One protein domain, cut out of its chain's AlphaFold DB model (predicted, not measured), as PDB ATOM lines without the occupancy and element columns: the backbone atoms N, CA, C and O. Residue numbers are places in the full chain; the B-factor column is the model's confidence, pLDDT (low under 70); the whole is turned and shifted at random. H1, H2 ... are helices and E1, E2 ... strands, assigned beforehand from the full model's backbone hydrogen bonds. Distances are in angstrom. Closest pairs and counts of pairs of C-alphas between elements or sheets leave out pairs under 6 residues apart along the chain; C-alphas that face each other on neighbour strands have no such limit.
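AT A GLANCE: This is residues 7 to 67 of the 81 residues of the protein "Lipase member N" of Armadillidium vulgare (UniProt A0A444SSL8). Two parallel strands, E1 and E2, make a small sheet with helix H2 packed over one face, while the short helix H1 lies far off at the far end of an extended stretch, residues 14 to 29. That arm makes the length of a flat outline of 47 by 26 by 13 A. The printed part has 61 residues, in the order H1, E1, H2, E2; the class is mixed, helices and strands, with under half of the residues in named elements. It is only just extended, close to loose, with a radius of gyration of the C-alphas of 15.9 A.

IN THESE COORDINATES: E2 covers residues 56 to 61, 13.7 A, and E1 residues 30 to 34, 13.0 A. H2 covers residues 43 to 52, 14.3 A. H1, residues 7 to 13, begins at C-alpha 7 (40.280, 34.838, -15.281); E2 ends at C-alpha 61 (20.786, 45.177, -51.700).

HOW THE PARTS SIT: E1 and E2 are parallel at 11 degrees, with N 32 and O 58 within hydrogen-bond range at 2.8 A. E1, H2 and E2 form a strand-helix-strand unit, two parallel neighbour strands with a helix between, its crossover right-handed. The closest C-alphas of H2 and E2 are those of Ala 50 and Val 56, 6.8 A. H1 is apart from H2 and E2. In H1 and H2 every O i to N i+4 pair is within hydrogen-bond range.

THE WHOLE: The C-alphas farthest apart, of Glu 7 and Ala 63, are 47.5 A apart. The link H1 to E1 is long; the printed part has no cut, and no printed residue is under 70 in pLDDT.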
ATOM      1  N   GLU A   7      40.909  34.674 -16.600       98.25
ATOM      2  CA  GLU A   7      40.280  34.838 -15.281       98.25
ATOM      3  C   GLU A   7      38.934  35.561 -15.386       98.25
ATOM      4  O   GLU A   7      37.939  35.088 -14.841       98.25
ATOM      5  N   GLY A   8      38.871  36.636 -16.178       98.56
ATOM      6  CA  GLY A   8      37.624  37.358 -16.416       98.56
ATOM      7  C   GLY A   8      36.583  36.500 -17.138       98.56
ATOM      8  O   GLY A   8      35.412  36.513 -16.779       98.56
ATOM      9  N   ASN A   9      36.989  35.684 -18.113       98.75
ATOM     10  CA  ASN A   9      36.085  34.766 -18.803       98.75
ATOM     11  C   ASN A   9      35.550  33.687 -17.850       98.75
ATOM     12  O   ASN A   9      34.371  33.342 -17.927       98.75
ATOM     13  N   LEU A  10      36.368  33.188 -16.915       98.38
ATOM     14  CA  LEU A  10      35.900  32.258 -15.883       98.38
ATOM     15  C   LEU A  10      34.886  32.917 -14.941       98.38
ATOM     16  O   LEU A  10      33.863  32.300 -14.651       98.38
ATOM     17  N   GLU A  11      35.127  34.156 -14.508       98.44
ATOM     18  CA  GLU A  11      34.191  34.905 -13.660       98.44
ATOM     19  C   GLU A  11      32.866  35.200 -14.385       98.44
ATOM     20  O   GLU A  11      31.788  35.008 -13.824       98.44
ATOM     21  N   HIS A  12      32.931  35.626 -15.650       98.19
ATOM     22  CA  HIS A  12      31.754  36.039 -16.414       98.19
ATOM     23  C   HIS A  12      30.984  34.881 -17.060       98.19
ATOM     24  O   HIS A  12      29.759  34.952 -17.179       98.19
ATOM     25  N   TYR A  13      31.680  33.841 -17.522       98.06
ATOM     26  CA  TYR A  13      31.116  32.790 -18.379       98.06
ATOM     27  C   TYR A  13      31.312  31.375 -17.825       98.06
ATOM     28  O   TYR A  13      30.740  30.436 -18.373       98.06
ATOM     29  N   GLY A  14      32.116  31.189 -16.771       98.00
ATOM     30  CA  GLY A  14      32.438  29.861 -16.234       98.00
ATOM     31  C   GLY A  14      33.339  29.015 -17.144       98.00
ATOM     32  O   GLY A  14      33.479  27.814 -16.923       98.00
ATOM     33  N   GLN A  15      33.951  29.621 -18.163       98.06
ATOM     34  CA  GLN A  15      34.861  28.978 -19.114       98.06
ATOM     35  C   GLN A  15      35.984  29.944 -19.505       98.06
ATOM     36  O   GLN A  15      35.826  31.152 -19.393       98.06
ATOM     37  N   THR A  16      37.130  29.433 -19.958       98.25
ATOM     38  CA  THR A  16      38.327  30.259 -20.215       98.25
ATOM     39  C   THR A  16      38.261  31.091 -21.493       98.25
ATOM     40  O   THR A  16      38.977  32.079 -21.606       98.25
ATOM     41  N   GLU A  17      37.398  30.709 -22.433       98.00
ATOM     42  CA  GLU A  17      37.191  31.377 -23.723       98.00
ATOM     43  C   GLU A  17      35.779  31.971 -23.782       98.00
ATOM     44  O   GLU A  17      34.847  31.350 -23.264       98.00
ATOM     45  N   PRO A  18      35.552  33.122 -24.431       98.19
ATOM     46  CA  PRO A  18      34.211  33.676 -24.570       98.19
ATOM     47  C   PRO A  18      33.330  32.769 -25.449       98.19
ATOM     48  O   PRO A  18      33.754  32.359 -26.532       98.19
ATOM     49  N   PRO A  19      32.075  32.477 -25.061       97.62
ATOM     50  CA  PRO A  19      31.212  31.656 -25.899       97.62
ATOM     51  C   PRO A  19      30.826  32.386 -27.195       97.62
ATOM     52  O   PRO A  19      30.683  33.620 -27.241       97.62
ATOM     53  N   LEU A  20      30.646  31.598 -28.258       96.44
ATOM     54  CA  LEU A  20      30.184  32.062 -29.565       96.44
ATOM     55  C   LEU A  20      28.658  32.217 -29.576       96.44
ATOM     56  O   LEU A  20      27.939  31.457 -28.930       96.44
ATOM     57  N   TYR A  21      28.160  33.191 -30.339       94.81
ATOM     58  CA  TYR A  21      26.725  33.318 -30.585       94.81
ATOM     59  C   TYR A  21      26.289  32.290 -31.626       94.81
ATOM     60  O   TYR A  21      26.854  32.231 -32.716       94.81
ATOM     61  N   ASN A  22      25.274  31.493 -31.295       94.81
ATOM     62  CA  ASN A  22      24.690  30.553 -32.238       94.81
ATOM     63  C   ASN A  22      23.653  31.269 -33.117       94.81
ATOM     64  O   ASN A  22      22.599  31.660 -32.619       94.81
ATOM     65  N   LEU A  23      23.948  31.424 -34.407       95.00
ATOM     66  CA  LEU A  23      23.029  32.034 -35.377       95.00
ATOM     67  C   LEU A  23      22.021  31.032 -35.967       95.00
ATOM     68  O   LEU A  23      21.004  31.442 -36.517       95.00
ATOM     69  N   GLN A  24      22.246  29.730 -35.760       94.75
ATOM     70  CA  GLN A  24      21.388  28.630 -36.218       94.75
ATOM     71  C   GLN A  24      20.220  28.353 -35.254       94.75
ATOM     72  O   GLN A  24      19.789  27.214 -35.081       94.75
ATOM     73  N   VAL A  25      19.743  29.383 -34.557       92.94
ATOM     74  CA  VAL A  25      18.589  29.290 -33.655       92.94
ATOM     75  C   VAL A  25      17.317  29.689 -34.391       92.94
ATOM     76  O   VAL A  25      17.364  30.445 -35.363       92.94
ATOM     77  N   ASP A  26      16.169  29.204 -33.927       90.62
ATOM     78  CA  ASP A  26      14.881  29.631 -34.470       90.62
ATOM     79  C   ASP A  26      14.663  31.121 -34.175       90.62
ATOM     80  O   ASP A  26      14.642  31.558 -33.022       90.62
ATOM     81  N   THR A  27      14.513  31.908 -35.239       90.62
ATOM     82  CA  THR A  27      14.290  33.356 -35.173       90.62
ATOM     83  C   THR A  27      12.928  33.719 -35.772       90.62
ATOM     84  O   THR A  27      12.402  32.984 -36.614       90.62
ATOM     85  N   PRO A  28      12.319  34.851 -35.373       96.12
ATOM     86  CA  PRO A  28      11.222  35.448 -36.136       96.12
ATOM     87  C   PRO A  28      11.651  35.746 -37.584       96.12
ATOM     88  O   PRO A  28      12.849  35.824 -37.840       96.12
ATOM     89  N   PRO A  29      10.717  35.967 -38.526       97.69
ATOM     90  CA  PRO A  29      11.068  36.360 -39.890       97.69
ATOM     91  C   PRO A  29      11.975  37.600 -39.921       97.69
ATOM     92  O   PRO A  29      11.624  38.643 -39.366       97.69
ATOM     93  N   LEU A  30      13.127  37.486 -40.582       97.50
ATOM     94  CA  LEU A  30      14.143  38.533 -40.679       97.50
ATOM     95  C   LEU A  30      14.195  39.124 -42.089       97.50
ATOM     96  O   LEU A  30      14.188  38.402 -43.088       97.50
ATOM     97  N   ALA A  31      14.311  40.447 -42.166       97.94
ATOM     98  CA  ALA A  31      14.572  41.170 -43.402       97.94
ATOM     99  C   ALA A  31      15.945  41.845 -43.323       97.94
ATOM    100  O   ALA A  31      16.180  42.679 -42.450       97.94
ATOM    101  N   LEU A  32      16.841  41.484 -44.237       98.00
ATOM    102  CA  LEU A  32      18.169  42.068 -44.373       98.00
ATOM    103  C   LEU A  32      18.159  43.096 -45.505       98.00
ATOM    104  O   LEU A  32      17.841  42.766 -46.647       98.00
ATOM    105  N   TYR A  33      18.550  44.324 -45.179       98.00
ATOM    106  CA  TYR A  33      18.824  45.389 -46.138       98.00
ATOM    107  C   TYR A  33      20.280  45.814 -45.986       98.00
ATOM    108  O   TYR A  33      20.722  46.071 -44.869       98.00
ATOM    109  N   TRP A  34      21.020  45.874 -47.089       98.00
ATOM    110  CA  TRP A  34      22.456  46.162 -47.069       98.00
ATOM    111  C   TRP A  34      22.884  47.009 -48.269       98.00
ATOM    112  O   TRP A  34      22.230  47.005 -49.314       98.00
ATOM    113  N   GLY A  35      23.950  47.790 -48.099       97.19
ATOM    114  CA  GLY A  35      24.509  48.669 -49.126       97.19
ATOM    115  C   GLY A  35      25.845  48.141 -49.637       97.19
ATOM    116  O   GLY A  35      26.599  47.535 -48.882       97.19
ATOM    117  N   GLU A  36      26.145  48.368 -50.917       97.81
ATOM    118  CA  GLU A  36      27.436  47.968 -51.500       97.81
ATOM    119  C   GLU A  36      28.604  48.759 -50.894       97.81
ATOM    120  O   GLU A  36      29.673  48.211 -50.643       97.81
ATOM    121  N   GLY A  37      28.379  50.048 -50.631       96.31
ATOM    122  CA  GLY A  37      29.361  50.986 -50.098       96.31
ATOM    123  C   GLY A  37      29.432  51.026 -48.570       96.31
ATOM    124  O   GLY A  37      29.937  52.008 -48.021       96.31
ATOM    125  N   ASP A  38      28.899  50.020 -47.867       97.50
ATOM    126  CA  ASP A  38      28.947  49.944 -46.405       97.50
ATOM    127  C   ASP A  38      30.280  49.326 -45.930       97.50
ATOM    128  O   ASP A  38      30.501  48.123 -46.099       97.50
ATOM    129  N   PRO A  39      31.190  50.112 -45.317       95.69
ATOM    130  CA  PRO A  39      32.470  49.592 -44.847       95.69
ATOM    131  C   PRO A  39      32.360  48.800 -43.534       95.69
ATOM    132  O   PRO A  39      33.309  48.102 -43.180       95.69
ATOM    133  N   LEU A  40      31.256  48.926 -42.789       97.69
ATOM    134  CA  LEU A  40      31.054  48.269 -41.493       97.69
ATOM    135  C   LEU A  40      30.260  46.970 -41.639       97.69
ATOM    136  O   LEU A  40      30.619  45.963 -41.035       97.69
ATOM    137  N   ALA A  41      29.214  46.978 -42.463       97.31
ATOM    138  CA  ALA A  41      28.415  45.809 -42.819       97.31
ATOM    139  C   ALA A  41      28.634  45.448 -44.295       97.31
ATOM    140  O   ALA A  41      27.718  45.518 -45.115       97.31
ATOM    141  N   ASN A  42      29.875  45.089 -44.636       96.81
ATOM    142  CA  ASN A  42      30.253  44.828 -46.022       96.81
ATOM    143  C   ASN A  42      29.477  43.632 -46.628       96.81
ATOM    144  O   ASN A  42      29.063  42.720 -45.899       96.81
ATOM    145  N   PRO A  43      29.329  43.575 -47.966       97.44
ATOM    146  CA  PRO A  43      28.541  42.538 -48.637       97.44
ATOM    147  C   PRO A  43      28.977  41.096 -48.335       97.44
ATOM    148  O   PRO A  43      28.135  40.200 -48.283       97.44
ATOM    149  N   THR A  44      30.273  40.858 -48.110       98.12
ATOM    150  CA  THR A  44      30.803  39.518 -47.807       98.12
ATOM    151  C   THR A  44      30.315  39.029 -46.446       98.12
ATOM    152  O   THR A  44      29.832  37.901 -46.327       98.12
ATOM    153  N   ASP A  45      30.395  39.879 -45.423       98.25
ATOM    154  CA  ASP A  45      29.922  39.539 -44.082       98.25
ATOM    155  C   ASP A  45      28.398  39.414 -44.026       98.25
ATOM    156  O   ASP A  45      27.887  38.500 -43.377       98.25
ATOM    157  N   VAL A  46      27.663  40.256 -44.760       98.06
ATOM    158  CA  VAL A  46      26.201  40.131 -44.878       98.06
ATOM    159  C   VAL A  46      25.807  38.827 -45.573       98.06
ATOM    160  O   VAL A  46      24.883  38.152 -45.120       98.06
ATOM    161  N   ALA A  47      26.513  38.428 -46.636       97.94
ATOM    162  CA  ALA A  47      26.261  37.161 -47.320       97.94
ATOM    163  C   ALA A  47      26.509  35.959 -46.396       97.94
ATOM    164  O   ALA A  47      25.693  35.035 -46.352       97.94
ATOM    165  N   ARG A  48      27.593  35.993 -45.611       98.00
ATOM    166  CA  ARG A  48      27.877  34.974 -44.594       98.00
ATOM    167  C   ARG A  48      26.781  34.930 -43.529       98.00
ATOM    168  O   ARG A  48      26.225  33.862 -43.288       98.00
ATOM    169  N   LEU A  49      26.404  36.078 -42.965       97.44
ATOM    170  CA  LEU A  49      25.316  36.187 -41.988       97.44
ATOM    171  C   LEU A  49      24.004  35.607 -42.532       97.44
ATOM    172  O   LEU A  49      23.366  34.797 -41.865       97.44
ATOM    173  N   ALA A  50      23.620  35.972 -43.756       96.81
ATOM    174  CA  ALA A  50      22.405  35.470 -44.390       96.81
ATOM    175  C   ALA A  50      22.414  33.943 -44.575       96.81
ATOM    176  O   ALA A  50      21.351  33.332 -44.533       96.81
ATOM    177  N   SER A  51      23.589  33.328 -44.759       96.31
ATOM    178  CA  SER A  51      23.731  31.868 -44.858       96.31
ATOM    179  C   SER A  51      23.664  31.144 -43.508       96.31
ATOM    180  O   SER A  51      23.334  29.960 -43.462       96.31
ATOM    181  N   GLU A  52      23.980  31.840 -42.413       96.19
ATOM    182  CA  GLU A  52      23.986  31.280 -41.059       96.19
ATOM    183  C   GLU A  52      22.637  31.451 -40.331       96.19
ATOM    184  O   GLU A  52      22.373  30.752 -39.356       96.19
ATOM    185  N   LEU A  53      21.782  32.372 -40.789       96.69
ATOM    186  CA  LEU A  53      20.461  32.629 -40.213       96.69
ATOM    187  C   LEU A  53      19.391  31.691 -40.787       96.69
ATOM    188  O   LEU A  53      19.360  31.393 -41.978       96.69
ATOM    189  N   THR A  54      18.447  31.287 -39.939       95.88
ATOM    190  CA  THR A  54      17.443  30.261 -40.264       95.88
ATOM    191  C   THR A  54      16.163  30.799 -40.912       95.88
ATOM    192  O   THR A  54      15.466  30.047 -41.589       95.88
ATOM    193  N   ASN A  55      15.830  32.086 -40.730       96.69
ATOM    194  CA  ASN A  55      14.530  32.653 -41.122       96.69
ATOM    195  C   ASN A  55      14.637  34.006 -41.852       96.69
ATOM    196  O   ASN A  55      13.916  34.959 -41.553       96.69
ATOM    197  N   VAL A  56      15.565  34.119 -42.806       97.31
ATOM    198  CA  VAL A  56      15.687  35.315 -43.656       97.31
ATOM    199  C   VAL A  56      14.634  35.269 -44.764       97.31
ATOM    200  O   VAL A  56      14.733  34.475 -45.695       97.31
ATOM    201  N   VAL A  57      13.632  36.144 -44.678       97.94
ATOM    202  CA  VAL A  57      12.534  36.247 -45.658       97.94
ATOM    203  C   VAL A  57      12.766  37.331 -46.711       97.94
ATOM    204  O   VAL A  57      12.153  37.299 -47.775       97.94
ATOM    205  N   VAL A  58      13.663  38.280 -46.437       98.06
ATOM    206  CA  VAL A  58      14.112  39.303 -47.389       98.06
ATOM    207  C   VAL A  58      15.623  39.447 -47.267       98.06
ATOM    208  O   VAL A  58      16.143  39.578 -46.163       98.06
ATOM    209  N   ASN A  59      16.319  39.458 -48.399       97.69
ATOM    210  CA  ASN A  59      17.737  39.792 -48.484       97.69
ATOM    211  C   ASN A  59      17.937  40.743 -49.669       97.69
ATOM    212  O   ASN A  59      17.970  40.308 -50.819       97.69
ATOM    213  N   GLN A  60      17.982  42.044 -49.385       98.00
ATOM    214  CA  GLN A  60      17.884  43.098 -50.386       98.00
ATOM    215  C   GLN A  60      19.081  44.048 -50.331       98.00
ATOM    216  O   GLN A  60      19.276  44.790 -49.369       98.00
ATOM    217  N   ARG A  61      19.814  44.114 -51.442       97.44
ATOM    218  CA  ARG A  61      20.786  45.177 -51.700       97.44
ATOM    219  C   ARG A  61      20.061  46.481 -52.031       97.44
ATOM    220  O   ARG A  61      19.160  46.484 -52.877       97.44
ATOM    221  N   ILE A  62      20.457  47.592 -51.420       96.69
ATOM    222  CA  ILE A  62      19.970  48.918 -51.809       96.69
ATOM    223  C   ILE A  62      20.559  49.285 -53.174       96.69
ATOM    224  O   ILE A  62      21.758  49.152 -53.403       96.69
ATOM    225  N   ALA A  63      19.707  49.731 -54.101       94.00
ATOM    226  CA  ALA A  63      20.071  50.023 -55.490       94.00
ATOM    227  C   ALA A  63      20.818  51.364 -55.644       94.00
ATOM    228  O   ALA A  63      20.401  52.242 -56.399       94.00
ATOM    229  N   LYS A  64      21.901  51.532 -54.886       94.06
ATOM    230  CA  LYS A  64      22.841  52.648 -54.966       94.06
ATOM    231  C   LYS A  64      24.197  52.156 -54.464       94.06
ATOM    232  O   LYS A  64      24.317  51.779 -53.301       94.06
ATOM    233  N   ASP A  65      25.198  52.157 -55.334       95.12
ATOM    234  CA  ASP A  65      26.503  51.563 -55.029       95.12
ATOM    235  C   ASP A  65      27.232  52.324 -53.910       95.12
ATOM    236  O   ASP A  65      27.959  51.732 -53.122       95.12
ATOM    237  N   GLU A  66      26.974  53.626 -53.766       94.50
ATOM    238  CA  GLU A  66      27.546  54.445 -52.694       94.50
ATOM    239  C   GLU A  66      26.757  54.367 -51.379       94.50
ATOM    240  O   GLU A  66      27.071  55.112 -50.453       94.50
ATOM    241  N   TRP A  67      25.714  53.528 -51.293       95.31
ATOM    242  CA  TRP A  67      24.914  53.402 -50.075       95.31
ATOM    243  C   TRP A  67      25.766  52.838 -48.939       95.31
ATOM    244  O   TRP A  67      26.172  51.676 -48.978       95.31
TER     245      TRP A  67